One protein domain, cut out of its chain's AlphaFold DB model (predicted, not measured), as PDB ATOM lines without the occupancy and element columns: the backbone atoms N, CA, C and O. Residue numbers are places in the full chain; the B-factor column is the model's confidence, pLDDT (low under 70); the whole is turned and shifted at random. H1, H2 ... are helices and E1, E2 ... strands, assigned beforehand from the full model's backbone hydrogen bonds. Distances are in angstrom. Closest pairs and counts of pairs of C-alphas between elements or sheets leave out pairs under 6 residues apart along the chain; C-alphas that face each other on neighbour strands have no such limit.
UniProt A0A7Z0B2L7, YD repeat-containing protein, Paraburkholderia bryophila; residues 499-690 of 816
ATOM      1  N   ASN A 499     -25.214 -46.817 -11.651       87.50
ATOM      2  CA  ASN A 499     -26.107 -46.384 -12.720       87.50
ATOM      3  C   ASN A 499     -27.558 -46.142 -12.258       87.50
ATOM      4  O   ASN A 499     -28.503 -46.227 -13.042       87.50
ATOM      5  N   ARG A 500     -27.756 -45.831 -10.972       83.81
ATOM      6  CA  ARG A 500     -29.075 -45.574 -10.379       83.81
ATOM      7  C   ARG A 500     -29.251 -44.088 -10.127       83.81
ATOM      8  O   ARG A 500     -28.345 -43.424  -9.631       83.81
ATOM      9  N   LEU A 501     -30.440 -43.567 -10.424       83.12
ATOM     10  CA  LEU A 501     -30.769 -42.164 -10.187       83.12
ATOM     11  C   LEU A 501     -30.640 -41.822  -8.693       83.12
ATOM     12  O   LEU A 501     -31.347 -42.404  -7.863       83.12
ATOM     13  N   SER A 502     -29.756 -40.879  -8.374       84.31
ATOM     14  CA  SER A 502     -29.435 -40.437  -7.010       84.31
ATOM     15  C   SER A 502     -29.831 -38.984  -6.751       84.31
ATOM     16  O   SER A 502     -30.058 -38.604  -5.601       84.31
ATOM     17  N   TRP A 503     -29.965 -38.175  -7.805       85.69
ATOM     18  CA  TRP A 503     -30.364 -36.775  -7.697       85.69
ATOM     19  C   TRP A 503     -31.167 -36.304  -8.907       85.69
ATOM     20  O   TRP A 503     -30.843 -36.655 -10.043       85.69
ATOM     21  N   VAL A 504     -32.160 -35.448  -8.667       82.38
ATOM     22  CA  VAL A 504     -32.911 -34.716  -9.693       82.38
ATOM     23  C   VAL A 504     -33.005 -33.245  -9.301       82.38
ATOM     24  O   VAL A 504     -33.387 -32.933  -8.182       82.38
ATOM     25  N   SER A 505     -32.720 -32.337 -10.226       82.00
ATOM     26  CA  SER A 505     -32.973 -30.899 -10.091       82.00
ATOM     27  C   SER A 505     -33.938 -30.449 -11.178       82.00
ATOM     28  O   SER A 505     -33.790 -30.854 -12.329       82.00
ATOM     29  N   ILE A 506     -34.889 -29.588 -10.836       82.12
ATOM     30  CA  ILE A 506     -35.845 -28.993 -11.773       82.12
ATOM     31  C   ILE A 506     -35.528 -27.507 -11.891       82.12
ATOM     32  O   ILE A 506     -35.325 -26.835 -10.882       82.12
ATOM     33  N   TYR A 507     -35.479 -27.007 -13.120       84.12
ATOM     34  CA  TYR A 507     -35.220 -25.613 -13.443       84.12
ATOM     35  C   TYR A 507     -36.365 -25.046 -14.273       84.12
ATOM     36  O   TYR A 507     -36.713 -25.592 -15.319       84.12
ATOM     37  N   ASP A 508     -36.895 -23.906 -13.850       85.00
ATOM     38  CA  ASP A 508     -37.883 -23.119 -14.575       85.00
ATOM     39  C   ASP A 508     -37.248 -21.793 -14.990       85.00
ATOM     40  O   ASP A 508     -36.756 -21.034 -14.158       85.00
ATOM     41  N   ALA A 509     -37.208 -21.524 -16.299       86.69
ATOM     42  CA  ALA A 509     -36.542 -20.344 -16.862       86.69
ATOM     43  C   ALA A 509     -35.080 -20.166 -16.384       86.69
ATOM     44  O   ALA A 509     -34.597 -19.046 -16.236       86.69
ATOM     45  N   GLY A 510     -34.371 -21.277 -16.145       85.00
ATOM     46  CA  GLY A 510     -32.983 -21.285 -15.670       85.00
ATOM     47  C   GLY A 510     -32.812 -21.140 -14.153       85.00
ATOM     48  O   GLY A 510     -31.687 -21.242 -13.671       85.00
ATOM     49  N   VAL A 511     -33.894 -20.955 -13.394       87.94
ATOM     50  CA  VAL A 511     -33.878 -20.902 -11.925       87.94
ATOM     51  C   VAL A 511     -34.282 -22.262 -11.371       87.94
ATOM     52  O   VAL A 511     -35.281 -22.827 -11.811       87.94
ATOM     53  N   GLN A 512     -33.521 -22.803 -10.418       86.69
ATOM     54  CA  GLN A 512     -33.859 -24.080  -9.791       86.69
ATOM     55  C   GLN A 512     -35.142 -23.935  -8.964       86.69
ATOM     56  O   GLN A 512     -35.164 -23.181  -7.995       86.69
ATOM     57  N   SER A 513     -36.204 -24.640  -9.353       81.94
ATOM     58  CA  SER A 513     -37.506 -24.611  -8.681       81.94
ATOM     59  C   SER A 513     -37.697 -25.760  -7.694       81.94
ATOM     60  O   SER A 513     -38.471 -25.620  -6.751       81.94
ATOM     61  N   ALA A 514     -36.982 -26.875  -7.877       76.50
ATOM     62  CA  ALA A 514     -36.977 -27.997  -6.940       76.50
ATOM     63  C   ALA A 514     -35.700 -28.840  -7.065       76.50
ATOM     64  O   ALA A 514     -35.027 -28.846  -8.103       76.50
ATOM     65  N   ALA A 515     -35.387 -29.601  -6.020       77.81
ATOM     66  CA  ALA A 515     -34.368 -30.639  -6.065       77.81
ATOM     67  C   ALA A 515     -34.764 -31.830  -5.194       77.81
ATOM     68  O   ALA A 515     -35.402 -31.674  -4.157       77.81
ATOM     69  N   PHE A 516     -34.356 -33.023  -5.608       77.88
ATOM     70  CA  PHE A 516     -34.657 -34.268  -4.925       77.88
ATOM     71  C   PHE A 516     -33.415 -35.142  -4.859       77.88
ATOM     72  O   PHE A 516     -32.779 -35.412  -5.879       77.88
ATOM     73  N   ARG A 517     -33.112 -35.644  -3.666       80.75
ATOM     74  CA  ARG A 517     -32.102 -36.676  -3.444       80.75
ATOM     75  C   ARG A 517     -32.783 -38.017  -3.230       80.75
ATOM     76  O   ARG A 517     -33.670 -38.130  -2.387       80.75
ATOM     77  N   LEU A 518     -32.325 -39.040  -3.938       82.88
ATOM     78  CA  LEU A 518     -32.774 -40.410  -3.751       82.88
ATOM     79  C   LEU A 518     -31.684 -41.215  -3.039       82.88
ATOM     80  O   LEU A 518     -30.507 -41.128  -3.390       82.88
ATOM     81  N   THR A 519     -32.074 -42.024  -2.058       82.25
ATOM     82  CA  THR A 519     -31.176 -42.985  -1.401       82.25
ATOM     83  C   THR A 519     -31.652 -44.416  -1.629       82.25
ATOM     84  O   THR A 519     -32.791 -44.653  -2.054       82.25
ATOM     85  N   ARG A 520     -30.759 -45.383  -1.410       84.38
ATOM     86  CA  ARG A 520     -31.013 -46.811  -1.620       84.38
ATOM     87  C   ARG A 520     -30.881 -47.578  -0.317       84.38
ATOM     88  O   ARG A 520     -30.078 -47.214   0.536       84.38
ATOM     89  N   GLY A 521     -31.721 -48.595  -0.178       83.06
ATOM     90  CA  GLY A 521     -31.753 -49.464   0.989       83.06
ATOM     91  C   GLY A 521     -30.826 -50.657   0.833       83.06
ATOM     92  O   GLY A 521     -30.113 -50.802  -0.159       83.06
ATOM     93  N   GLU A 522     -30.901 -51.555   1.805       86.88
ATOM     94  CA  GLU A 522     -30.072 -52.758   1.869       86.88
ATOM     95  C   GLU A 522     -30.352 -53.767   0.741       86.88
ATOM     96  O   GLU A 522     -29.491 -54.590   0.450       86.88
ATOM     97  N   THR A 523     -31.513 -53.672   0.081       85.00
ATOM     98  CA  THR A 523     -31.905 -54.483  -1.090       85.00
ATOM     99  C   THR A 523     -31.634 -53.772  -2.425       85.00
ATOM    100  O   THR A 523     -32.004 -54.270  -3.483       85.00
ATOM    101  N   GLY A 524     -31.071 -52.557  -2.398       83.75
ATOM    102  CA  GLY A 524     -30.800 -51.749  -3.592       83.75
ATOM    103  C   GLY A 524     -32.014 -51.040  -4.202       83.75
ATOM    104  O   GLY A 524     -31.839 -50.293  -5.164       83.75
ATOM    105  N   ASN A 525     -33.204 -51.211  -3.618       82.12
ATOM    106  CA  ASN A 525     -34.410 -50.452  -3.962       82.12
ATOM    107  C   ASN A 525     -34.364 -49.036  -3.390       82.12
ATOM    108  O   ASN A 525     -33.618 -48.765  -2.438       82.12
ATOM    109  N   VAL A 526     -35.193 -48.132  -3.923       78.75
ATOM    110  CA  VAL A 526     -35.382 -46.803  -3.331       78.75
ATOM    111  C   VAL A 526     -35.780 -46.948  -1.861       78.75
ATOM    112  O   VAL A 526     -36.823 -47.521  -1.530       78.75
ATOM    113  N   LEU A 527     -34.914 -46.426  -0.986       79.69
ATOM    114  CA  LEU A 527     -35.167 -46.304   0.444       79.69
ATOM    115  C   LEU A 527     -35.836 -44.978   0.729       79.69
ATOM    116  O   LEU A 527     -36.833 -44.973   1.434       79.69
ATOM    117  N   SER A 528     -35.283 -43.879   0.205       73.75
ATOM    118  CA  SER A 528     -35.789 -42.541   0.481       73.75
ATOM    119  C   SER A 528     -35.813 -41.630  -0.733       73.75
ATOM    120  O   SER A 528     -34.925 -41.704  -1.583       73.75
ATOM    121  N   VAL A 529     -36.757 -40.691  -0.733       74.56
ATOM    122  CA  VAL A 529     -36.739 -39.496  -1.584       74.56
ATOM    123  C   VAL A 529     -36.871 -38.272  -0.697       74.56
ATOM    124  O   VAL A 529     -37.824 -38.160   0.068       74.56
ATOM    125  N   ILE A 530     -35.884 -37.390  -0.785       74.12
ATOM    126  CA  ILE A 530     -35.722 -36.222   0.074       74.12
ATOM    127  C   ILE A 530     -35.835 -34.991  -0.812       74.12
ATOM    128  O   ILE A 530     -35.026 -34.836  -1.728       74.12
ATOM    129  N   HIS A 531     -36.811 -34.126  -0.549       74.38
ATOM    130  CA  HIS A 531     -36.841 -32.809  -1.177       74.38
ATOM    131  C   HIS A 531     -35.753 -31.928  -0.550       74.38
ATOM    132  O   HIS A 531     -35.641 -31.849   0.672       74.38
ATOM    133  N   VAL A 532     -34.933 -31.292  -1.382       71.88
ATOM    134  CA  VAL A 532     -33.856 -30.401  -0.942       71.88
ATOM    135  C   VAL A 532     -34.241 -28.990  -1.373       71.88
ATOM    136  O   VAL A 532     -34.196 -28.669  -2.561       71.88
ATOM    137  N   GLY A 533     -34.705 -28.184  -0.415       59.38
ATOM    138  CA  GLY A 533     -35.139 -26.807  -0.654       59.38
ATOM    139  C   GLY A 533     -33.997 -25.893  -1.107       59.38
ATOM    140  O   GLY A 533     -32.825 -26.146  -0.822       59.38
ATOM    141  N   GLY A 534     -34.348 -24.826  -1.831       50.59
ATOM    142  CA  GLY A 534     -33.463 -23.677  -2.022       50.59
ATOM    143  C   GLY A 534     -33.323 -22.914  -0.701       50.59
ATOM    144  O   GLY A 534     -34.330 -22.658  -0.051       50.59
ATOM    145  N   ASP A 535     -32.080 -22.583  -0.354       43.00
ATOM    146  CA  ASP A 535     -31.536 -22.204   0.962       43.00
ATOM    147  C   ASP A 535     -31.328 -23.389   1.934       43.00
ATOM    148  O   ASP A 535     -32.237 -23.992   2.501       43.00
ATOM    149  N   LEU A 536     -30.047 -23.747   2.053       45.59
ATOM    150  CA  LEU A 536     -29.470 -24.983   2.585       45.59
ATOM    151  C   LEU A 536     -29.479 -25.084   4.124       45.59
ATOM    152  O   LEU A 536     -28.408 -25.230   4.700       45.59
ATOM    153  N   ASP A 537     -30.639 -25.067   4.790       36.19
ATOM    154  CA  ASP A 537     -30.678 -25.253   6.261       36.19
ATOM    155  C   ASP A 537     -31.757 -26.218   6.814       36.19
ATOM    156  O   ASP A 537     -31.911 -26.326   8.030       36.19
ATOM    157  N   GLY A 538     -32.448 -27.017   5.986       40.56
ATOM    158  CA  GLY A 538     -33.425 -28.002   6.493       40.56
ATOM    159  C   GLY A 538     -33.644 -29.223   5.596       40.56
ATOM    160  O   GLY A 538     -34.028 -29.100   4.435       40.56
ATOM    161  N   PHE A 539     -33.420 -30.432   6.131       44.12
ATOM    162  CA  PHE A 539     -33.867 -31.701   5.534       44.12
ATOM    163  C   PHE A 539     -35.360 -31.904   5.831       44.12
ATOM    164  O   PHE A 539     -35.712 -32.772   6.627       44.12
ATOM    165  N   ASP A 540     -36.242 -31.082   5.268       52.91
ATOM    166  CA  ASP A 540     -37.572 -30.966   5.876       52.91
ATOM    167  C   ASP A 540     -38.567 -32.073   5.495       52.91
ATOM    168  O   ASP A 540     -39.467 -32.347   6.284       52.91
ATOM    169  N   GLU A 541     -38.413 -32.797   4.377       59.22
ATOM    170  CA  GLU A 541     -39.441 -33.763   3.956       59.22
ATOM    171  C   GLU A 541     -38.879 -34.984   3.195       59.22
ATOM    172  O   GLU A 541     -38.502 -34.902   2.022       59.22
ATOM    173  N   ALA A 542     -38.836 -36.146   3.866       60.75
ATOM    174  CA  ALA A 542     -38.401 -37.424   3.294       60.75
ATOM    175  C   ALA A 542     -39.540 -38.457   3.257       60.75
ATOM    176  O   ALA A 542     -40.168 -38.742   4.277       60.75
ATOM    177  N   SER A 543     -39.777 -39.057   2.087       67.44
ATOM    178  CA  SER A 543     -40.538 -40.312   1.968       67.44
ATOM    179  C   SER A 543     -39.579 -41.491   2.074       67.44
ATOM    180  O   SER A 543     -38.484 -41.413   1.524       67.44
ATOM    181  N   LEU A 544     -39.962 -42.544   2.796       71.56
ATOM    182  CA  LEU A 544     -39.109 -43.658   3.206       71.56
ATOM    183  C   LEU A 544     -39.846 -45.007   3.117       71.56
ATOM    184  O   LEU A 544     -40.939 -45.137   3.664       71.56
ATOM    185  N   ALA A 545     -39.228 -46.034   2.528       76.88
ATOM    186  CA  ALA A 545     -39.580 -47.452   2.717       76.88
ATOM    187  C   ALA A 545     -38.609 -48.102   3.706       76.88
ATOM    188  O   ALA A 545     -37.610 -48.704   3.319       76.88
ATOM    189  N   SER A 546     -38.892 -47.953   4.996       77.62
ATOM    190  CA  SER A 546     -37.985 -48.356   6.072       77.62
ATOM    191  C   SER A 546     -37.829 -49.867   6.239       77.62
ATOM    192  O   SER A 546     -36.805 -50.293   6.762       77.62
ATOM    193  N   ALA A 547     -38.809 -50.677   5.827       86.62
ATOM    194  CA  ALA A 547     -38.681 -52.131   5.867       86.62
ATOM    195  C   ALA A 547     -39.359 -52.810   4.677       86.62
ATOM    196  O   ALA A 547     -40.405 -52.370   4.186       86.62
ATOM    197  N   ARG A 548     -38.761 -53.925   4.257       88.75
ATOM    198  CA  ARG A 548     -39.239 -54.795   3.184       88.75
ATOM    199  C   ARG A 548     -39.232 -56.249   3.649       88.75
ATOM    200  O   ARG A 548     -38.467 -56.601   4.545       88.75
ATOM    201  N   ASP A 549     -40.097 -57.073   3.071       91.81
ATOM    202  CA  ASP A 549     -40.061 -58.523   3.279       91.81
ATOM    203  C   ASP A 549     -39.008 -59.208   2.382       91.81
ATOM    204  O   ASP A 549     -38.309 -58.551   1.611       91.81
ATOM    205  N   ALA A 550     -38.878 -60.536   2.474       92.69
ATOM    206  CA  ALA A 550     -37.892 -61.297   1.696       92.69
ATOM    207  C   ALA A 550     -38.185 -61.324   0.180       92.69
ATOM    208  O   ALA A 550     -37.300 -61.632  -0.612       92.69
ATOM    209  N   ALA A 551     -39.409 -60.980  -0.240       90.75
ATOM    210  CA  ALA A 551     -39.750 -60.733  -1.642       90.75
ATOM    211  C   ALA A 551     -39.541 -59.257  -2.037       90.75
ATOM    212  O   ALA A 551     -40.013 -58.820  -3.089       90.75
ATOM    213  N   HIS A 552     -38.855 -58.488  -1.188       89.75
ATOM    214  CA  HIS A 552     -38.550 -57.068  -1.327       89.75
ATOM    215  C   HIS A 552     -39.772 -56.142  -1.377       89.75
ATOM    216  O   HIS A 552     -39.644 -54.969  -1.730       89.75
ATOM    217  N   ARG A 553     -40.954 -56.607  -0.962       86.50
ATOM    218  CA  ARG A 553     -42.167 -55.780  -0.904       86.50
ATOM    219  C   ARG A 553     -42.130 -54.883   0.321       86.50
ATOM    220  O   ARG A 553     -41.747 -55.328   1.402       86.50
ATOM    221  N   ALA A 554     -42.506 -53.619   0.163       83.50
ATOM    222  CA  ALA A 554     -42.508 -52.668   1.269       83.50
ATOM    223  C   ALA A 554     -43.586 -53.031   2.290       83.50
ATOM    224  O   ALA A 554     -44.753 -53.127   1.945       83.50
ATOM    225  N   ILE A 555     -43.199 -53.199   3.553       89.25
ATOM    226  CA  ILE A 555     -44.119 -53.534   4.654       89.25
ATOM    227  C   ILE A 555     -44.282 -52.375   5.636       89.25
ATOM    228  O   ILE A 555     -45.246 -52.332   6.400       89.25
ATOM    229  N   TYR A 556     -43.351 -51.418   5.616       87.50
ATOM    230  CA  TYR A 556     -43.356 -50.279   6.519       87.50
ATOM    231  C   TYR A 556     -42.609 -49.084   5.936       87.50
ATOM    232  O   TYR A 556     -41.533 -49.240   5.351       87.50
ATOM    233  N   GLY A 557     -43.134 -47.885   6.171       83.50
ATOM    234  CA  GLY A 557     -42.468 -46.664   5.758       83.50
ATOM    235  C   GLY A 557     -43.083 -45.384   6.304       83.50
ATOM    236  O   GLY A 557     -44.106 -45.389   6.995       83.50
ATOM    237  N   TYR A 558     -42.434 -44.274   5.973       77.81
ATOM    238  CA  TYR A 558     -42.786 -42.934   6.429       77.81
ATOM    239  C   TYR A 558     -42.883 -41.971   5.261       77.81
ATOM    240  O   TYR A 558     -42.251 -42.158   4.227       77.81
ATOM    241  N   ARG A 559     -43.658 -40.913   5.443       73.00
ATOM    242  CA  ARG A 559     -43.748 -39.772   4.538       73.00
ATOM    243  C   ARG A 559     -43.896 -38.493   5.361       73.00
ATOM    244  O   ARG A 559     -44.239 -38.569   6.543       73.00
ATOM    245  N   PRO A 560     -43.677 -37.310   4.775       71.81
ATOM    246  CA  PRO A 560     -43.983 -36.057   5.451       71.81
ATOM    247  C   PRO A 560     -45.417 -36.070   5.991       71.81
ATOM    248  O   PRO A 560     -46.369 -36.352   5.264       71.81
ATOM    249  N   GLY A 561     -45.568 -35.864   7.299       74.69
ATOM    250  CA  GLY A 561     -46.875 -35.867   7.957       74.69
ATOM    251  C   GLY A 561     -47.587 -37.225   8.047       74.69
ATOM    252  O   GLY A 561     -48.713 -37.249   8.537       74.69
ATOM    253  N   SER A 562     -46.992 -38.351   7.625       79.56
ATOM    254  CA  SER A 562     -47.641 -39.666   7.749       79.56
ATOM    255  C   SER A 562     -46.694 -40.879   7.803       79.56
ATOM    256  O   SER A 562     -45.489 -40.791   7.591       79.56
ATOM    257  N   GLY A 563     -47.232 -42.054   8.112       83.75
ATOM    258  CA  GLY A 563     -46.555 -43.344   8.001       83.75
ATOM    259  C   GLY A 563     -47.513 -44.416   7.507       83.75
ATOM    260  O   GLY A 563     -48.725 -44.290   7.676       83.75
ATOM    261  N   TYR A 564     -46.982 -45.473   6.900       85.38
ATOM    262  CA  TYR A 564     -47.781 -46.590   6.412       85.38
ATOM    263  C   TYR A 564     -47.211 -47.933   6.858       85.38
ATOM    264  O   TYR A 564     -46.018 -48.083   7.125       85.38
ATOM    265  N   ASN A 565     -48.087 -48.924   6.923       90.12
ATOM    266  CA  ASN A 565     -47.735 -50.318   7.130       90.12
ATOM    267  C   ASN A 565     -48.698 -51.190   6.320       90.12
ATOM    268  O   ASN A 565     -49.888 -50.879   6.236       90.12
ATOM    269  N   THR A 566     -48.185 -52.253   5.710       89.56
ATOM    270  CA  THR A 566     -48.991 -53.187   4.928       89.56
ATOM    271  C   THR A 566     -48.615 -54.632   5.222       89.56
ATOM    272  O   THR A 566     -47.484 -54.941   5.600       89.56
ATOM    273  N   VAL A 567     -49.580 -55.523   5.023       91.31
ATOM    274  CA  VAL A 567     -49.409 -56.969   5.170       91.31
ATOM    275  C   VAL A 567     -49.854 -57.649   3.888       91.31
ATOM    276  O   VAL A 567     -50.938 -57.362   3.376       91.31
ATOM    277  N   TYR A 568     -49.056 -58.595   3.407       89.62
ATOM    278  CA  TYR A 568     -49.355 -59.381   2.215       89.62
ATOM    279  C   TYR A 568     -49.791 -60.801   2.581       89.62
ATOM    280  O   TYR A 568     -49.336 -61.356   3.581       89.62
ATOM    281  N   ASP A 569     -50.664 -61.394   1.769       91.19
ATOM    282  CA  ASP A 569     -50.930 -62.830   1.843       91.19
ATOM    283  C   ASP A 569     -49.811 -63.658   1.188       91.19
ATOM    284  O   ASP A 569     -48.831 -63.132   0.653       91.19
ATOM    285  N   SER A 570     -49.967 -64.982   1.206       90.94
ATOM    286  CA  SER A 570     -48.998 -65.919   0.632       90.94
ATOM    287  C   SER A 570     -48.894 -65.862  -0.900       90.94
ATOM    288  O   SER A 570     -47.980 -66.460  -1.457       90.94
ATOM    289  N   ARG A 571     -49.777 -65.128  -1.593       85.88
ATOM    290  CA  ARG A 571     -49.673 -64.812  -3.029       85.88
ATOM    291  C   ARG A 571     -49.107 -63.417  -3.291       85.88
ATOM    292  O   ARG A 571     -48.969 -63.027  -4.447       85.88
ATOM    293  N   GLY A 572     -48.790 -62.658  -2.244       85.44
ATOM    294  CA  GLY A 572     -48.268 -61.302  -2.357       85.44
ATOM    295  C   GLY A 572     -49.309 -60.217  -2.586       85.44
ATOM    296  O   GLY A 572     -48.945 -59.122  -3.000       85.44
ATOM    297  N   ARG A 573     -50.589 -60.481  -2.306       86.75
ATOM    298  CA  ARG A 573     -51.653 -59.470  -2.387       86.75
ATOM    299  C   ARG A 573     -51.787 -58.739  -1.054       86.75
ATOM    300  O   ARG A 573     -51.746 -59.375  -0.001       86.75
ATOM    301  N   ALA A 574     -51.971 -57.422  -1.082       86.31
ATOM    302  CA  ALA A 574     -52.126 -56.621   0.132       86.31
ATOM    303  C   ALA A 574     -53.448 -56.947   0.853       86.31
ATOM    304  O   ALA A 574     -54.530 -56.735   0.324       86.31
ATOM    305  N   THR A 575     -53.381 -57.435   2.087       90.75
ATOM    306  CA  THR A 575     -54.562 -57.777   2.902       90.75
ATOM    307  C   THR A 575     -54.949 -56.669   3.870       90.75
ATOM    308  O   THR A 575     -56.121 -56.524   4.222       90.75
ATOM    309  N   VAL A 576     -53.976 -55.866   4.297       90.94
ATOM    310  CA  VAL A 576     -54.171 -54.778   5.253       90.94
ATOM    311  C   VAL A 576     -53.304 -53.599   4.850       90.94
ATOM    312  O   VAL A 576     -52.131 -53.792   4.559       90.94
ATOM    313  N   LEU A 577     -53.868 -52.392   4.895       89.56
ATOM    314  CA  LEU A 577     -53.135 -51.132   4.831       89.56
ATOM    315  C   LEU A 577     -53.477 -50.304   6.070       89.56
ATOM    316  O   LEU A 577     -54.641 -49.977   6.313       89.56
ATOM    317  N   TRP A 578     -52.463 -49.927   6.833       90.81
ATOM    318  CA  TRP A 578     -52.560 -48.913   7.870       90.81
ATOM    319  C   TRP A 578     -51.868 -47.651   7.396       90.81
ATOM    320  O   TRP A 578     -50.721 -47.711   6.960       90.81
ATOM    321  N   LEU A 579     -52.549 -46.516   7.519       89.19
ATOM    322  CA  LEU A 579     -51.965 -45.211   7.265       89.19
ATOM    323  C   LEU A 579     -52.204 -44.308   8.471       89.19
ATOM    324  O   LEU A 579     -53.334 -44.011   8.849       89.19
ATOM    325  N   ASN A 580     -51.103 -43.885   9.067       89.38
ATOM    326  CA  ASN A 580     -51.042 -43.004  10.209       89.38
ATOM    327  C   ASN A 580     -50.717 -41.587   9.728       89.38
ATOM    328  O   ASN A 580     -49.585 -41.334   9.346       89.38
ATOM    329  N   GLU A 581     -51.678 -40.672   9.740       88.50
ATOM    330  CA  GLU A 581     -51.459 -39.255   9.468       88.50
ATOM    331  C   GLU A 581     -51.280 -38.476  10.780       88.50
ATOM    332  O   GLU A 581     -52.148 -38.465  11.659       88.50
ATOM    333  N   TYR A 582     -50.141 -37.804  10.903       87.56
ATOM    334  CA  TYR A 582     -49.776 -37.025  12.076       87.56
ATOM    335  C   TYR A 582     -50.540 -35.695  12.123       87.56
ATOM    336  O   TYR A 582     -50.856 -35.096  11.096       87.56
ATOM    337  N   GLY A 583     -50.805 -35.195  13.332       84.44
ATOM    338  CA  GLY A 583     -51.382 -33.863  13.511       84.44
ATOM    339  C   GLY A 583     -50.424 -32.776  13.015       84.44
ATOM    340  O   GLY A 583     -49.264 -32.735  13.415       84.44
ATOM    341  N   SER A 584     -50.917 -31.889  12.157       80.50
ATOM    342  CA  SER A 584     -50.192 -30.752  11.584       80.50
ATOM    343  C   SER A 584     -51.123 -29.544  11.429       80.50
ATOM    344  O   SER A 584     -52.342 -29.711  11.377       80.50
ATOM    345  N   PRO A 585     -50.612 -28.312  11.291       80.38
ATOM    346  CA  PRO A 585     -51.468 -27.160  11.000       80.38
ATOM    347  C   PRO A 585     -52.360 -27.359   9.759       80.38
ATOM    348  O   PRO A 585     -53.494 -26.885   9.742       80.38
ATOM    349  N   LEU A 586     -51.893 -28.125   8.762       74.81
ATOM    350  CA  LEU A 586     -52.610 -28.404   7.512       74.81
ATOM    351  C   LEU A 586     -53.856 -29.286   7.695       74.81
ATOM    352  O   LEU A 586     -54.805 -29.164   6.924       74.81
ATOM    353  N   ASN A 587     -53.882 -30.147   8.717       75.19
ATOM    354  CA  ASN A 587     -55.065 -30.937   9.086       75.19
ATOM    355  C   ASN A 587     -55.709 -30.463  10.399       75.19
ATOM    356  O   ASN A 587     -56.461 -31.209  11.023       75.19
ATOM    357  N   GLY A 588     -55.430 -29.225  10.825       80.31
ATOM    358  CA  GLY A 588     -56.003 -28.647  12.043       80.31
ATOM    359  C   GLY A 588     -55.481 -29.268  13.344       80.31
ATOM    360  O   GLY A 588     -56.167 -29.216  14.360       80.31
ATOM    361  N   GLY A 589     -54.293 -29.877  13.320       83.06
ATOM    362  CA  GLY A 589     -53.670 -30.541  14.467       83.06
ATOM    363  C   GLY A 589     -54.269 -31.912  14.776       83.06
ATOM    364  O   GLY A 589     -54.123 -32.408  15.891       83.06
ATOM    365  N   VAL A 590     -54.965 -32.517  13.812       84.38
ATOM    366  CA  VAL A 590     -55.728 -33.748  14.016       84.38
ATOM    367  C   VAL A 590     -54.904 -34.962  13.603       84.38
ATOM    368  O   VAL A 590     -54.523 -35.105  12.448       84.38
ATOM    369  N   TYR A 591     -54.681 -35.878  14.542       88.31
ATOM    370  CA  TYR A 591     -54.120 -37.194  14.249       88.31
ATOM    371  C   TYR A 591     -55.201 -38.104  13.657       88.31
ATOM    372  O   TYR A 591     -56.299 -38.195  14.219       88.31
ATOM    373  N   ARG A 592     -54.900 -38.818  12.567       89.69
ATOM    374  CA  ARG A 592     -55.842 -39.747  11.922       89.69
ATOM    375  C   ARG A 592     -55.171 -41.072  11.591       89.69
ATOM    376  O   ARG A 592     -54.126 -41.089  10.959       89.69
ATOM    377  N   LEU A 593     -55.796 -42.187  11.958       91.25
ATOM    378  CA  LEU A 593     -55.328 -43.522  11.584       91.25
ATOM    379  C   LEU A 593     -56.380 -44.215  10.722       91.25
ATOM    380  O   LEU A 593     -57.425 -44.638  11.224       91.25
ATOM    381  N   LEU A 594     -56.075 -44.339   9.433       91.12
ATOM    382  CA  LEU A 594     -56.817 -45.133   8.463       91.12
ATOM    383  C   LEU A 594     -56.391 -46.601   8.568       91.12
ATOM    384  O   LEU A 594     -55.204 -46.925   8.612       91.12
ATOM    385  N   LYS A 595     -57.372 -47.498   8.555       92.75
ATOM    386  CA  LYS A 595     -57.175 -48.945   8.468       92.75
ATOM    387  C   LYS A 595     -58.052 -49.475   7.349       92.75
ATOM    388  O   LYS A 595     -59.272 -49.369   7.438       92.75
ATOM    389  N   VAL A 596     -57.439 -50.059   6.329       91.75
ATOM    390  CA  VAL A 596     -58.131 -50.705   5.214       91.75
ATOM    391  C   VAL A 596     -57.845 -52.196   5.262       91.75
ATOM    392  O   VAL A 596     -56.702 -52.604   5.461       91.75
ATOM    393  N   ARG A 597     -58.882 -53.012   5.095       92.69
ATOM    394  CA  ARG A 597     -58.769 -54.468   4.985       92.69
ATOM    395  C   ARG A 597     -59.346 -54.941   3.668       92.69
ATOM    396  O   ARG A 597     -60.431 -54.504   3.282       92.69
ATOM    397  N   TYR A 598     -58.636 -55.869   3.047       89.62
ATOM    398  CA  TYR A 598     -58.998 -56.507   1.793       89.62
ATOM    399  C   TYR A 598     -59.310 -57.978   2.033       89.62
ATOM    400  O   TYR A 598     -58.707 -58.644   2.874       89.62
ATOM    401  N   SER A 599     -60.270 -58.494   1.281       89.44
ATOM    402  CA  SER A 599     -60.522 -59.925   1.165       89.44
ATOM    403  C   SER A 599     -60.622 -60.289  -0.302       89.44
ATOM    404  O   SER A 599     -61.099 -59.494  -1.113       89.44
ATOM    405  N   TYR A 600     -60.161 -61.490  -0.625       86.50
ATOM    406  CA  TYR A 600     -60.063 -61.975  -1.991       86.50
ATOM    407  C   TYR A 600     -60.888 -63.246  -2.161       86.50
ATOM    408  O   TYR A 600     -60.953 -64.086  -1.262       86.50
ATOM    409  N   SER A 601     -61.519 -63.393  -3.320       86.62
ATOM    410  CA  SER A 601     -62.063 -64.668  -3.779       86.62
ATOM    411  C   SER A 601     -60.921 -65.633  -4.127       86.62
ATOM    412  O   SER A 601     -59.779 -65.203  -4.331       86.62
ATOM    413  N   PRO A 602     -61.222 -66.936  -4.282       87.44
ATOM    414  CA  PRO A 602     -60.263 -67.922  -4.783       87.44
ATOM    415  C   PRO A 602     -59.524 -67.479  -6.054       87.44
ATOM    416  O   PRO A 602     -58.308 -67.629  -6.161       87.44
ATOM    417  N   ASN A 603     -60.247 -66.866  -6.999       81.31
ATOM    418  CA  ASN A 603     -59.689 -66.395  -8.270       81.31
ATOM    419  C   ASN A 603     -58.948 -65.050  -8.181       81.31
ATOM    420  O   ASN A 603     -58.492 -64.514  -9.186       81.31
ATOM    421  N   GLY A 604     -58.802 -64.510  -6.970       80.31
ATOM    422  CA  GLY A 604     -58.031 -63.308  -6.685       80.31
ATOM    423  C   GLY A 604     -58.736 -61.986  -6.946       80.31
ATOM    424  O   GLY A 604     -58.109 -60.948  -6.750       80.31
ATOM    425  N   ALA A 605     -60.021 -61.996  -7.302       81.38
ATOM    426  CA  ALA A 605     -60.823 -60.780  -7.301       81.38
ATOM    427  C   ALA A 605     -61.034 -60.273  -5.863       81.38
ATOM    428  O   ALA A 605     -61.207 -61.054  -4.927       81.38
ATOM    429  N   VAL A 606     -61.032 -58.954  -5.675       80.31
ATOM    430  CA  VAL A 606     -61.347 -58.351  -4.375       80.31
ATOM    431  C   VAL A 606     -62.838 -58.560  -4.089       80.31
ATOM    432  O   VAL A 606     -63.686 -58.085  -4.839       80.31
ATOM    433  N   THR A 607     -63.170 -59.271  -3.012       84.00
ATOM    434  CA  THR A 607     -64.559 -59.531  -2.582       84.00
ATOM    435  C   THR A 607     -65.047 -58.543  -1.537       84.00
ATOM    436  O   THR A 607     -66.245 -58.307  -1.411       84.00
ATOM    437  N   SER A 608     -64.126 -57.970  -0.766       84.62
ATOM    438  CA  SER A 608     -64.435 -56.968   0.242       84.62
ATOM    439  C   SER A 608     -63.276 -56.000   0.396       84.62
ATOM    440  O   SER A 608     -62.111 -56.404   0.399       84.62
ATOM    441  N   ARG A 609     -63.619 -54.727   0.571       86.44
ATOM    442  CA  ARG A 609     -62.714 -53.663   0.987       86.44
ATOM    443  C   ARG A 609     -63.426 -52.842   2.046       86.44
ATOM    444  O   ARG A 609     -64.423 -52.186   1.761       86.44
ATOM    445  N   THR A 610     -62.944 -52.918   3.279       90.50
ATOM    446  CA  THR A 610     -63.538 -52.208   4.419       90.50
ATOM    447  C   THR A 610     -62.529 -51.243   5.009       90.50
ATOM    448  O   THR A 610     -61.355 -51.583   5.156       90.50
ATOM    449  N   GLY A 611     -62.984 -50.035   5.328       90.75
ATOM    450  CA  GLY A 611     -62.154 -48.966   5.861       90.75
ATOM    451  C   GLY A 611     -62.686 -48.458   7.193       90.75
ATOM    452  O   GLY A 611     -63.896 -48.320   7.380       90.75
ATOM    453  N   THR A 612     -61.780 -48.131   8.107       93.12
ATOM    454  CA  THR A 612     -62.093 -47.366   9.316       93.12
ATOM    455  C   THR A 612     -61.081 -46.253   9.521       93.12
ATOM    456  O   THR A 612     -59.900 -46.454   9.244       93.12
ATOM    457  N   VAL A 613     -61.514 -45.129  10.086       92.12
ATOM    458  CA  VAL A 613     -60.639 -44.035  10.518       92.12
ATOM    459  C   VAL A 613     -60.863 -43.768  12.002       92.12
ATOM    460  O   VAL A 613     -61.997 -43.579  12.441       92.12
ATOM    461  N   SER A 614     -59.785 -43.726  12.781       91.25
ATOM    462  CA  SER A 614     -59.796 -43.169  14.142       91.25
ATOM    463  C   SER A 614     -59.187 -41.772  14.141       91.25
ATOM    464  O   SER A 614     -58.272 -41.479  13.373       91.25
ATOM    465  N   ILE A 615     -59.711 -40.899  15.002       88.62
ATOM    466  CA  ILE A 615     -59.278 -39.506  15.147       88.62
ATOM    467  C   ILE A 615     -58.731 -39.315  16.559       88.62
ATOM    468  O   ILE A 615     -59.414 -39.674  17.515       88.62
ATOM    469  N   ASN A 616     -57.527 -38.753  16.694       87.88
ATOM    470  CA  ASN A 616     -56.855 -38.494  17.974       87.88
ATOM    471  C   ASN A 616     -56.857 -39.713  18.913       87.88
ATOM    472  O   ASN A 616     -57.137 -39.591  20.101       87.88
ATOM    473  N   GLN A 617     -56.584 -40.899  18.352       86.00
ATOM    474  CA  GLN A 617     -56.608 -42.191  19.057       86.00
ATOM    475  C   GLN A 617     -57.971 -42.551  19.689       86.00
ATOM    476  O   GLN A 617     -58.054 -43.408  20.566       86.00
ATOM    477  N   GLY A 618     -59.052 -41.912  19.235       88.19
ATOM    478  CA  GLY A 618     -60.424 -42.268  19.578       88.19
ATOM    479  C   GLY A 618     -60.901 -43.560  18.896       88.19
ATOM    480  O   GLY A 618     -60.127 -44.234  18.213       88.19
ATOM    481  N   PRO A 619     -62.188 -43.918  19.051       90.50
ATOM    482  CA  PRO A 619     -62.735 -45.136  18.460       90.50
ATOM    483  C   PRO A 619     -62.672 -45.109  16.926       90.50
ATOM    484  O   PRO A 619     -62.858 -44.062  16.301       90.50
ATOM    485  N   ASP A 620     -62.457 -46.285  16.331       91.12
ATOM    486  CA  ASP A 620     -62.517 -46.484  14.884       91.12
ATOM    487  C   ASP A 620     -63.943 -46.210  14.378       91.12
ATOM    488  O   ASP A 620     -64.913 -46.814  14.845       91.12
ATOM    489  N   LYS A 621     -64.073 -45.313  13.399       90.44
ATOM    490  CA  LYS A 621     -65.327 -45.049  12.691       90.44
ATOM    491  C   LYS A 621     -65.278 -45.674  11.299       90.44
ATOM    492  O   LYS A 621     -64.279 -45.476  10.607       90.44
ATOM    493  N   PRO A 622     -66.313 -46.412  10.866       90.31
ATOM    494  CA  PRO A 622     -66.361 -46.950   9.512       90.31
ATOM    495  C   PRO A 622     -66.438 -45.823   8.478       90.31
ATOM    496  O   PRO A 622     -67.084 -44.801   8.722       90.31
ATOM    497  N   ILE A 623     -65.798 -46.036   7.331       84.94
ATOM    498  CA  ILE A 623     -65.798 -45.114   6.190       84.94
ATOM    499  C   ILE A 623     -66.297 -45.816   4.921       84.94
ATOM    500  O   ILE A 623     -66.287 -47.046   4.833       84.94
ATOM    501  N   SER A 624     -66.780 -45.032   3.956       82.50
ATOM    502  CA  SER A 624     -67.287 -45.546   2.673       82.50
ATOM    503  C   SER A 624     -66.150 -45.969   1.734       82.50
ATOM    504  O   SER A 624     -65.011 -45.551   1.932       82.50
ATOM    505  N   SER A 625     -66.444 -46.765   0.696       79.69
ATOM    506  CA  SER A 625     -65.434 -47.121  -0.318       79.69
ATOM    507  C   SER A 625     -64.865 -45.881  -1.012       79.69
ATOM    508  O   SER A 625     -63.649 -45.777  -1.122       79.69
ATOM    509  N   ASP A 626     -65.717 -44.915  -1.367       78.06
ATOM    510  CA  ASP A 626     -65.308 -43.660  -2.017       78.06
ATOM    511  C   ASP A 626     -64.330 -42.862  -1.147       78.06
ATOM    512  O   ASP A 626     -63.376 -42.261  -1.637       78.06
ATOM    513  N   GLU A 627     -64.539 -42.872   0.174       83.00
ATOM    514  CA  GLU A 627     -63.606 -42.240   1.099       83.00
ATOM    515  C   GLU A 627     -62.259 -42.974   1.096       83.00
ATOM    516  O   GLU A 627     -61.219 -42.320   1.057       83.00
ATOM    517  N   ILE A 628     -62.252 -44.314   1.070       82.50
ATOM    518  CA  ILE A 628     -61.007 -45.090   0.945       82.50
ATOM    519  C   ILE A 628     -60.293 -44.748  -0.372       82.50
ATOM    520  O   ILE A 628     -59.074 -44.587  -0.361       82.50
ATOM    521  N   ASP A 629     -61.016 -44.602  -1.483       78.62
ATOM    522  CA  ASP A 629     -60.439 -44.206  -2.775       78.62
ATOM    523  C   ASP A 629     -59.829 -42.812  -2.738       78.62
ATOM    524  O   ASP A 629     -58.722 -42.620  -3.236       78.62
ATOM    525  N   GLN A 630     -60.474 -41.861  -2.067       79.94
ATOM    526  CA  GLN A 630     -59.896 -40.536  -1.881       79.94
ATOM    527  C   GLN A 630     -58.602 -40.586  -1.061       79.94
ATOM    528  O   GLN A 630     -57.636 -39.909  -1.410       79.94
ATOM    529  N   TRP A 631     -58.563 -41.385   0.013       82.19
ATOM    530  CA  TRP A 631     -57.338 -41.598   0.786       82.19
ATOM    531  C   TRP A 631     -56.238 -42.211  -0.087       82.19
ATOM    532  O   TRP A 631     -55.134 -41.679  -0.115       82.19
ATOM    533  N   VAL A 632     -56.529 -43.292  -0.818       75.62
ATOM    534  CA  VAL A 632     -55.547 -43.965  -1.687       75.62
ATOM    535  C   VAL A 632     -55.052 -43.028  -2.789       75.62
ATOM    536  O   VAL A 632     -53.846 -42.870  -2.935       75.62
ATOM    537  N   SER A 633     -55.943 -42.317  -3.477       73.38
ATOM    538  CA  SER A 633     -55.566 -41.349  -4.512       73.38
ATOM    539  C   SER A 633     -54.712 -40.209  -3.950       73.38
ATOM    540  O   SER A 633     -53.695 -39.864  -4.543       73.38
ATOM    541  N   ASN A 634     -55.045 -39.662  -2.776       73.94
ATOM    542  CA  ASN A 634     -54.215 -38.637  -2.138       73.94
ATOM    543  C   ASN A 634     -52.812 -39.165  -1.793       73.94
ATOM    544  O   ASN A 634     -51.838 -38.419  -1.898       73.94
ATOM    545  N   ILE A 635     -52.702 -40.438  -1.395       70.38
ATOM    546  CA  ILE A 635     -51.415 -41.104  -1.160       70.38
ATOM    547  C   ILE A 635     -50.638 -41.230  -2.473       70.38
ATOM    548  O   ILE A 635     -49.463 -40.871  -2.504       70.38
ATOM    549  N   GLU A 636     -51.257 -41.735  -3.536       64.81
ATOM    550  CA  GLU A 636     -50.619 -41.935  -4.845       64.81
ATOM    551  C   GLU A 636     -50.177 -40.602  -5.481       64.81
ATOM    552  O   GLU A 636     -49.097 -40.513  -6.067       64.81
ATOM    553  N   ASP A 637     -50.953 -39.537  -5.262       62.06
ATOM    554  CA  ASP A 637     -50.658 -38.167  -5.697       62.06
ATOM    555  C   ASP A 637     -49.614 -37.451  -4.819       62.06
ATOM    556  O   ASP A 637     -49.087 -36.409  -5.210       62.06
ATOM    557  N   GLY A 638     -49.337 -37.952  -3.611       61.31
ATOM    558  CA  GLY A 638     -48.390 -37.327  -2.676       61.31
ATOM    559  C   GLY A 638     -48.900 -36.092  -1.975       61.31
ATOM    560  O   GLY A 638     -48.122 -35.193  -1.668       61.31
ATOM    561  N   ARG A 639     -50.207 -36.034  -1.730       68.38
ATOM    562  CA  ARG A 639     -50.835 -34.897  -1.065       68.38
ATOM    563  C   ARG A 639     -50.621 -34.962   0.442       68.38
ATOM    564  O   ARG A 639     -50.807 -36.007   1.063       68.38
ATOM    565  N   THR A 640     -50.332 -33.800   1.018       67.88
ATOM    566  CA  THR A 640     -50.329 -33.563   2.463       67.88
ATOM    567  C   THR A 640     -51.301 -32.412   2.752       67.88
ATOM    568  O   THR A 640     -51.124 -31.329   2.189       67.88
ATOM    569  N   PRO A 641     -52.338 -32.597   3.592       72.69
ATOM    570  CA  PRO A 641     -52.676 -33.817   4.322       72.69
ATOM    571  C   PRO A 641     -53.177 -34.931   3.391       72.69
ATOM    572  O   PRO A 641     -53.764 -34.671   2.341       72.69
ATOM    573  N   VAL A 642     -52.934 -36.175   3.794       74.44
ATOM    574  CA  VAL A 642     -53.325 -37.373   3.046       74.44
ATOM    575  C   VAL A 642     -54.825 -37.618   3.178       74.44
ATOM    576  O   VAL A 642     -55.495 -38.023   2.229       74.44
ATOM    577  N   GLY A 643     -55.382 -37.368   4.359       74.94
ATOM    578  CA  GLY A 643     -56.805 -37.557   4.571       74.94
ATOM    579  C   GLY A 643     -57.638 -36.444   3.946       74.94
ATOM    580  O   GLY A 643     -57.187 -35.295   3.901       74.94
ATOM    581  N   PRO A 644     -58.884 -36.744   3.543       69.38
ATOM    582  CA  PRO A 644     -59.810 -35.756   3.003       69.38
ATOM    583  C   PRO A 644     -60.059 -34.625   4.014       69.38
ATOM    584  O   PRO A 644     -59.758 -34.764   5.200       69.38
ATOM    585  N   LEU A 645     -60.600 -33.489   3.571       61.94
ATOM    586  CA  LEU A 645     -60.852 -32.335   4.447       61.94
ATOM    587  C   LEU A 645     -61.617 -32.739   5.727       61.94
ATOM    588  O   LEU A 645     -62.468 -33.626   5.707       61.94
ATOM    589  N   ALA A 646     -61.307 -32.090   6.857       50.62
ATOM    590  CA  ALA A 646     -61.738 -32.501   8.202       50.62
ATOM    591  C   ALA A 646     -63.267 -32.651   8.388       50.62
ATOM    592  O   ALA A 646     -63.713 -33.360   9.287       50.62
ATOM    593  N   ASN A 647     -64.075 -32.028   7.528       52.38
ATOM    594  CA  ASN A 647     -65.537 -32.134   7.498       52.38
ATOM    595  C   ASN A 647     -66.078 -33.434   6.865       52.38
ATOM    596  O   ASN A 647     -67.284 -33.669   6.923       52.38
ATOM    597  N   LEU A 648     -65.217 -34.271   6.279       52.22
ATOM    598  CA  LEU A 648     -65.568 -35.568   5.684       52.22
ATOM    599  C   LEU A 648     -65.232 -36.761   6.595       52.22
ATOM    600  O   LEU A 648     -65.654 -37.874   6.309       52.22
ATOM    601  N   ALA A 649     -64.515 -36.552   7.704       48.50
ATOM    602  CA  ALA A 649     -64.003 -37.653   8.514       48.50
ATOM    603  C   ALA A 649     -65.102 -38.332   9.360       48.50
ATOM    604  O   ALA A 649     -65.576 -37.788  10.362       48.50
ATOM    605  N   GLY A 650     -65.470 -39.566   8.996       48.28
ATOM    606  CA  GLY A 650     -66.276 -40.451   9.843       48.28
ATOM    607  C   GLY A 650     -67.770 -40.116   9.930       48.28
ATOM    608  O   GLY A 650     -68.414 -40.460  10.927       48.28
ATOM    609  N   LEU A 651     -68.332 -39.462   8.911       40.84
ATOM    610  CA  LEU A 651     -69.773 -39.437   8.665       40.84
ATOM    611  C   LEU A 651     -70.051 -40.300   7.436       40.84
ATOM    612  O   LEU A 651     -69.548 -40.009   6.357       40.84
ATOM    613  N   VAL A 652     -70.881 -41.335   7.593       36.69
ATOM    614  CA  VAL A 652     -71.417 -42.141   6.486       36.69
ATOM    615  C   VAL A 652     -72.326 -41.246   5.632       36.69
ATOM    616  O   VAL A 652     -73.548 -41.282   5.744       36.69
ATOM    617  N   ARG A 653     -71.750 -40.367   4.815       38.38
ATOM    618  CA  ARG A 653     -72.437 -39.767   3.676       38.38
ATOM    619  C   ARG A 653     -71.899 -40.472   2.450       38.38
ATOM    620  O   ARG A 653     -70.737 -40.302   2.106       38.38
ATOM    621  N   SER A 654     -72.752 -41.274   1.818       38.06
ATOM    622  CA  SER A 654     -72.514 -41.755   0.460       38.06
ATOM    623  C   SER A 654     -72.264 -40.534  -0.424       38.06
ATOM    624  O   SER A 654     -73.179 -39.730  -0.638       38.06
ATOM    625  N   LEU A 655     -71.033 -40.350  -0.889       37.81
ATOM    626  CA  LEU A 655     -70.747 -39.378  -1.930       37.81
ATOM    627  C   LEU A 655     -71.271 -40.002  -3.222       37.81
ATOM    628  O   LEU A 655     -70.628 -40.834  -3.837       37.81
ATOM    629  N   LEU A 656     -72.508 -39.669  -3.593       35.22
ATOM    630  CA  LEU A 656     -73.142 -40.201  -4.798       35.22
ATOM    631  C   LEU A 656     -72.339 -39.787  -6.043       35.22
ATOM    632  O   LEU A 656     -72.528 -38.686  -6.561       35.22
ATOM    633  N   ARG A 657     -71.484 -40.683  -6.551       34.25
ATOM    634  CA  ARG A 657     -71.068 -40.709  -7.957       34.25
ATOM    635  C   ARG A 657     -70.739 -42.127  -8.440       34.25
ATOM    636  O   ARG A 657     -69.923 -42.813  -7.855       34.25
ATOM    637  N   ALA A 658     -71.423 -42.464  -9.536       31.28
ATOM    638  CA  ALA A 658     -71.120 -43.396 -10.627       31.28
ATOM    639  C   ALA A 658     -70.611 -44.814 -10.309       31.28
ATOM    640  O   ALA A 658     -69.443 -44.964 -10.011       31.28
ATOM    641  N   ALA A 659     -71.494 -45.800 -10.563       31.73
ATOM    642  CA  ALA A 659     -71.267 -47.190 -11.010       31.73
ATOM    643  C   ALA A 659     -70.201 -48.049 -10.280       31.73
ATOM    644  O   ALA A 659     -69.217 -47.550  -9.766       31.73
ATOM    645  N   PRO A 660     -70.358 -49.385 -10.221       34.00
ATOM    646  CA  PRO A 660     -69.355 -50.235  -9.595       34.00
ATOM    647  C   PRO A 660     -68.141 -50.334 -10.524       34.00
ATOM    648  O   PRO A 660     -68.032 -51.269 -11.318       34.00
ATOM    649  N   ASP A 661     -67.224 -49.376 -10.433       36.41
ATOM    650  CA  ASP A 661     -65.851 -49.630 -10.830       36.41
ATOM    651  C   ASP A 661     -65.365 -50.804  -9.973       36.41
ATOM    652  O   ASP A 661     -65.553 -50.843  -8.752       36.41
ATOM    653  N   ALA A 662     -64.828 -51.835 -10.628       45.56
ATOM    654  CA  ALA A 662     -64.263 -52.979  -9.934       45.56
ATOM    655  C   ALA A 662     -63.270 -52.465  -8.884       45.56
ATOM    656  O   ALA A 662     -62.396 -51.665  -9.219       45.56
ATOM    657  N   ILE A 663     -63.420 -52.909  -7.631       47.78
ATOM    658  CA  ILE A 663     -62.544 -52.515  -6.525       47.78
ATOM    659  C   ILE A 663     -61.093 -52.753  -6.961       47.78
ATOM    660  O   ILE A 663     -60.693 -53.900  -7.176       47.78
ATOM    661  N   GLN A 664     -60.321 -51.677  -7.120       46.59
ATOM    662  CA  GLN A 664     -58.946 -51.776  -7.596       46.59
ATOM    663  C   GLN A 664     -58.020 -52.227  -6.450       46.59
ATOM    664  O   GLN A 664     -58.185 -51.785  -5.305       46.59
ATOM    665  N   PRO A 665     -57.054 -53.122  -6.716       49.19
ATOM    666  CA  PRO A 665     -55.994 -53.425  -5.764       49.19
ATOM    667  C   PRO A 665     -55.108 -52.188  -5.536       49.19
ATOM    668  O   PRO A 665     -54.903 -51.390  -6.444       49.19
ATOM    669  N   ILE A 666     -54.573 -52.033  -4.322       57.25
ATOM    670  CA  ILE A 666     -53.623 -50.953  -4.011       57.25
ATOM    671  C   ILE A 666     -52.278 -51.242  -4.681       57.25
ATOM    672  O   ILE A 666     -51.747 -52.343  -4.522       57.25
ATOM    673  N   CYS A 667     -51.683 -50.231  -5.313       58.62
ATOM    674  CA  CYS A 667     -50.271 -50.244  -5.683       58.62
ATOM    675  C   CYS A 667     -49.422 -49.726  -4.504       58.62
ATOM    676  O   CYS A 667     -49.297 -48.517  -4.295       58.62
ATOM    677  N   ILE A 668     -48.870 -50.624  -3.677       61.34
ATOM    678  CA  ILE A 668     -48.093 -50.226  -2.482       61.34
ATOM    679  C   ILE A 668     -46.811 -49.486  -2.883       61.34
ATOM    680  O   ILE A 668     -46.341 -48.607  -2.166       61.34
ATOM    681  N   GLU A 669     -46.269 -49.784  -4.053       54.88
ATOM    682  CA  GLU A 669     -45.101 -49.132  -4.629       54.88
ATOM    683  C   GLU A 669     -45.369 -47.629  -4.851       54.88
ATOM    684  O   GLU A 669     -44.525 -46.792  -4.511       54.88
ATOM    685  N   CYS A 670     -46.589 -47.263  -5.265       54.75
ATOM    686  CA  CYS A 670     -47.053 -45.870  -5.322       54.75
ATOM    687  C   CYS A 670     -47.236 -45.244  -3.926       54.75
ATOM    688  O   CYS A 670     -47.058 -44.034  -3.773       54.75
ATOM    689  N   ILE A 671     -47.533 -46.045  -2.888       58.03
ATOM    690  CA  ILE A 671     -47.558 -45.645  -1.459       58.03
ATOM    691  C   ILE A 671     -46.154 -45.518  -0.859       58.03
ATOM    692  O   ILE A 671     -45.957 -44.829   0.141       58.03
ATOM    693  N   VAL A 672     -45.119 -46.054  -1.491       51.62
ATOM    694  CA  VAL A 672     -43.754 -45.850  -1.002       51.62
ATOM    695  C   VAL A 672     -43.239 -44.478  -1.414       51.62
ATOM    696  O   VAL A 672     -42.716 -43.750  -0.576       51.62
ATOM    697  N   ASN A 673     -43.492 -44.050  -2.654       52.69
ATOM    698  CA  ASN A 673     -42.928 -42.800  -3.155       52.69
ATOM    699  C   ASN A 673     -43.906 -42.005  -4.044       52.69
ATOM    700  O   ASN A 673     -44.134 -42.388  -5.186       52.69
ATOM    701  N   PRO A 674     -44.433 -40.855  -3.596       42.09
ATOM    702  CA  PRO A 674     -45.456 -40.151  -4.358       42.09
ATOM    703  C   PRO A 674     -44.932 -38.908  -5.093       42.09
ATOM    704  O   PRO A 674     -45.394 -38.594  -6.180       42.09
ATOM    705  N   ALA A 675     -43.849 -38.286  -4.603       35.78
ATOM    706  CA  ALA A 675     -42.998 -37.388  -5.398       35.78
ATOM    707  C   ALA A 675     -42.409 -38.111  -6.632       35.78
ATOM    708  O   ALA A 675     -41.962 -37.507  -7.605       35.78
ATOM    709  N   LEU A 676     -42.445 -39.439  -6.579       39.62
ATOM    710  CA  LEU A 676     -42.071 -40.362  -7.619       39.62
ATOM    711  C   LEU A 676     -43.233 -40.793  -8.517       39.62
ATOM    712  O   LEU A 676     -42.931 -41.465  -9.473       39.62
ATOM    713  N   SER A 677     -44.505 -40.421  -8.356       35.31
ATOM    714  CA  SER A 677     -45.451 -40.657  -9.473       35.31
ATOM    715  C   SER A 677     -45.065 -39.791 -10.686       35.31
ATOM    716  O   SER A 677     -45.052 -40.252 -11.825       35.31
ATOM    717  N   TRP A 678     -44.578 -38.574 -10.416       33.56
ATOM    718  CA  TRP A 678     -43.954 -37.676 -11.394       33.56
ATOM    719  C   TRP A 678     -42.477 -38.014 -11.645       33.56
ATOM    720  O   TRP A 678     -42.012 -37.951 -12.779       33.56
ATOM    721  N   GLY A 679     -41.735 -38.405 -10.604       29.91
ATOM    722  CA  GLY A 679     -40.341 -38.845 -10.712       29.91
ATOM    723  C   GLY A 679     -40.143 -40.194 -11.417       29.91
ATOM    724  O   GLY A 679     -39.168 -40.313 -12.135       29.91
ATOM    725  N   TRP A 680     -41.058 -41.164 -11.292       31.67
ATOM    726  CA  TRP A 680     -41.092 -42.462 -12.001       31.67
ATOM    727  C   TRP A 680     -41.558 -42.290 -13.433       31.67
ATOM    728  O   TRP A 680     -40.915 -42.839 -14.316       31.67
ATOM    729  N   ALA A 681     -42.535 -41.416 -13.699       34.22
ATOM    730  CA  ALA A 681     -42.783 -40.938 -15.063       34.22
ATOM    731  C   ALA A 681     -41.527 -40.302 -15.710       34.22
ATOM    732  O   ALA A 681     -41.484 -40.116 -16.922       34.22
ATOM    733  N   MET A 682     -40.501 -39.976 -14.909       33.81
ATOM    734  CA  MET A 682     -39.194 -39.471 -15.333       33.81
ATOM    735  C   MET A 682     -38.005 -40.434 -15.091       33.81
ATOM    736  O   MET A 682     -36.911 -40.125 -15.567       33.81
ATOM    737  N   SER A 683     -38.164 -41.543 -14.352       32.16
ATOM    738  CA  SER A 683     -37.071 -42.424 -13.886       32.16
ATOM    739  C   SER A 683     -37.293 -43.911 -14.150       32.16
ATOM    740  O   SER A 683     -36.318 -44.658 -14.155       32.16
ATOM    741  N   SER A 684     -38.533 -44.369 -14.333       30.97
ATOM    742  CA  SER A 684     -38.850 -45.754 -14.687       30.97
ATOM    743  C   SER A 684     -39.053 -45.873 -16.195       30.97
ATOM    744  O   SER A 684     -40.115 -46.241 -16.688       30.97
ATOM    745  N   ASP A 685     -37.968 -45.624 -16.914       37.41
ATOM    746  CA  ASP A 685     -37.786 -45.928 -18.334       37.41
ATOM    747  C   ASP A 685     -37.617 -47.448 -18.583       37.41
ATOM    748  O   ASP A 685     -36.990 -47.867 -19.549       37.41
ATOM    749  N   ASN A 686     -38.178 -48.308 -17.724       34.84
ATOM    750  CA  ASN A 686     -38.269 -49.740 -18.025       34.84
ATOM    751  C   ASN A 686     -39.441 -50.067 -18.958       34.84
ATOM    752  O   ASN A 686     -39.363 -51.069 -19.664       34.84
ATOM    753  N   ASP A 687     -40.464 -49.204 -19.017       31.72
ATOM    754  CA  ASP A 687     -41.565 -49.311 -19.985       31.72
ATOM    755  C   ASP A 687     -41.533 -48.228 -21.081       31.72
ATOM    756  O   ASP A 687     -42.253 -48.358 -22.075       31.72
ATOM    757  N   ASP A 688     -40.696 -47.185 -20.954       39.78
ATOM    758  CA  ASP A 688     -40.513 -46.184 -22.020       39.78
ATOM    759  C   ASP A 688     -39.169 -45.422 -22.021       39.78
ATOM    760  O   ASP A 688     -39.120 -44.216 -21.800       39.78
ATOM    761  N   PRO A 689     -38.071 -46.078 -22.387       29.92
ATOM    762  CA  PRO A 689     -36.752 -45.446 -22.458       29.92
ATOM    763  C   PRO A 689     -36.561 -44.419 -23.585       29.92
ATOM    764  O   PRO A 689     -35.474 -43.853 -23.718       29.92
ATOM    765  N   PHE A 690     -37.585 -44.132 -24.404       32.81
ATOM    766  CA  PHE A 690     -37.429 -43.311 -25.618       32.81
ATOM    767  C   PHE A 690     -38.437 -42.188 -25.793       32.81
ATOM    768  O   PHE A 690     -38.444 -41.551 -26.851       32.81
TER     769      PHE A 690
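AT A GLANCE: This is residues 499 to 690 of the 816 residues of the protein "YD repeat-containing protein" of Paraburkholderia bryophila (UniProt A0A7Z0B2L7). One wide, twisted and curled sheet of ten strands makes a wall, with H1 lying across E7, E8 and E9 in its hollow and H2 over E5 on that same face. From the end of H1, residues 638 to 667 make a long loop with no named element that leads back to H2, and the tail, residues 685 to 690, sticks out. The printed part has 192 residues, with E1 to E10 first and then H1, H2 and H3; the sheet's order is E1 to E10 in turn, antiparallel throughout. The class is mixed, helices and strands, in two layers, with H1 on one face of the sheet. The whole is compact, with a radius of gyration of the C-alphas of 17.9 A and spans of 48 by 41 by 32 A.

HOW THE PARTS SIT: Begin at edge strand E1, residues 501 to 508, which forms a hairpin with E2, residues 511 to 520: N 504 and O 516 are 2.9 A apart, within hydrogen-bond range. E3, residues 526 to 531, follows, with N 517 and O 530 2.8 A apart. E4, residues 541 to 548, is staggered: it pairs with E3 over 541 to 544, where N 529 and O 543 are 2.9 A apart, and with E5, residues 554 to 559, over 544 to 548, where N 558 and O 544 are 2.9 A apart. The meander, each strand the antiparallel neighbour of the one before, goes on through E6, residues 562 to 568, E7, residues 574 to 581, E8, residues 592 to 600, and E9, residues 606 to 615, to edge strand E10, residues 621 to 623, where N 613 and O 621 are 2.8 A apart. Next look at H1, residues 625 to 637, on the sheet at a height of 9.2 A; it runs across the strands, at 73 degrees to E7 on the local plane, with the C-alphas of Gly 611 and Ile 628, the closest to E9, 6.4 A apart. H2, residues 668 to 672, is on the same face, over E5, at a height of 7.0 A. With residues 635 to 636 alone H1 touches H2, the closest C-alphas, Glu 636 and Cys 670, being 5.3 A apart. H3, residues 675 to 680, only grazes the sheet; with residues 636 to 637 alone H1 only just touches it, with 3 pairs of C-alphas within 8 A, the closest being Asp 637 and Ser 677 at 6.9 A. In H1, H2 and H3 every O i to N i+4 pair is within hydrogen-bond range.

IN THESE COORDINATES: Find C-alpha 501 at (-30.769, -42.164, -10.187), where E1 begins. E2 runs 28.0 A, E8 26.6 A and E9 27.2 A. H1 runs 18.1 A from C-alpha 625 at (-65.434, -47.121, -0.318), and H3 ends at C-alpha 680, (-41.092, -42.462, -12.001).

THE WHOLE: The two C-alphas farthest apart, Gly 510 and Pro 602, are 55.1 A apart. The printed part has no cut, and H1 to H2 is the long link. Mean pLDDT of the printed part is 71.5; residues 533 to 543, 636 to 640 and 644 to 690 are under 70.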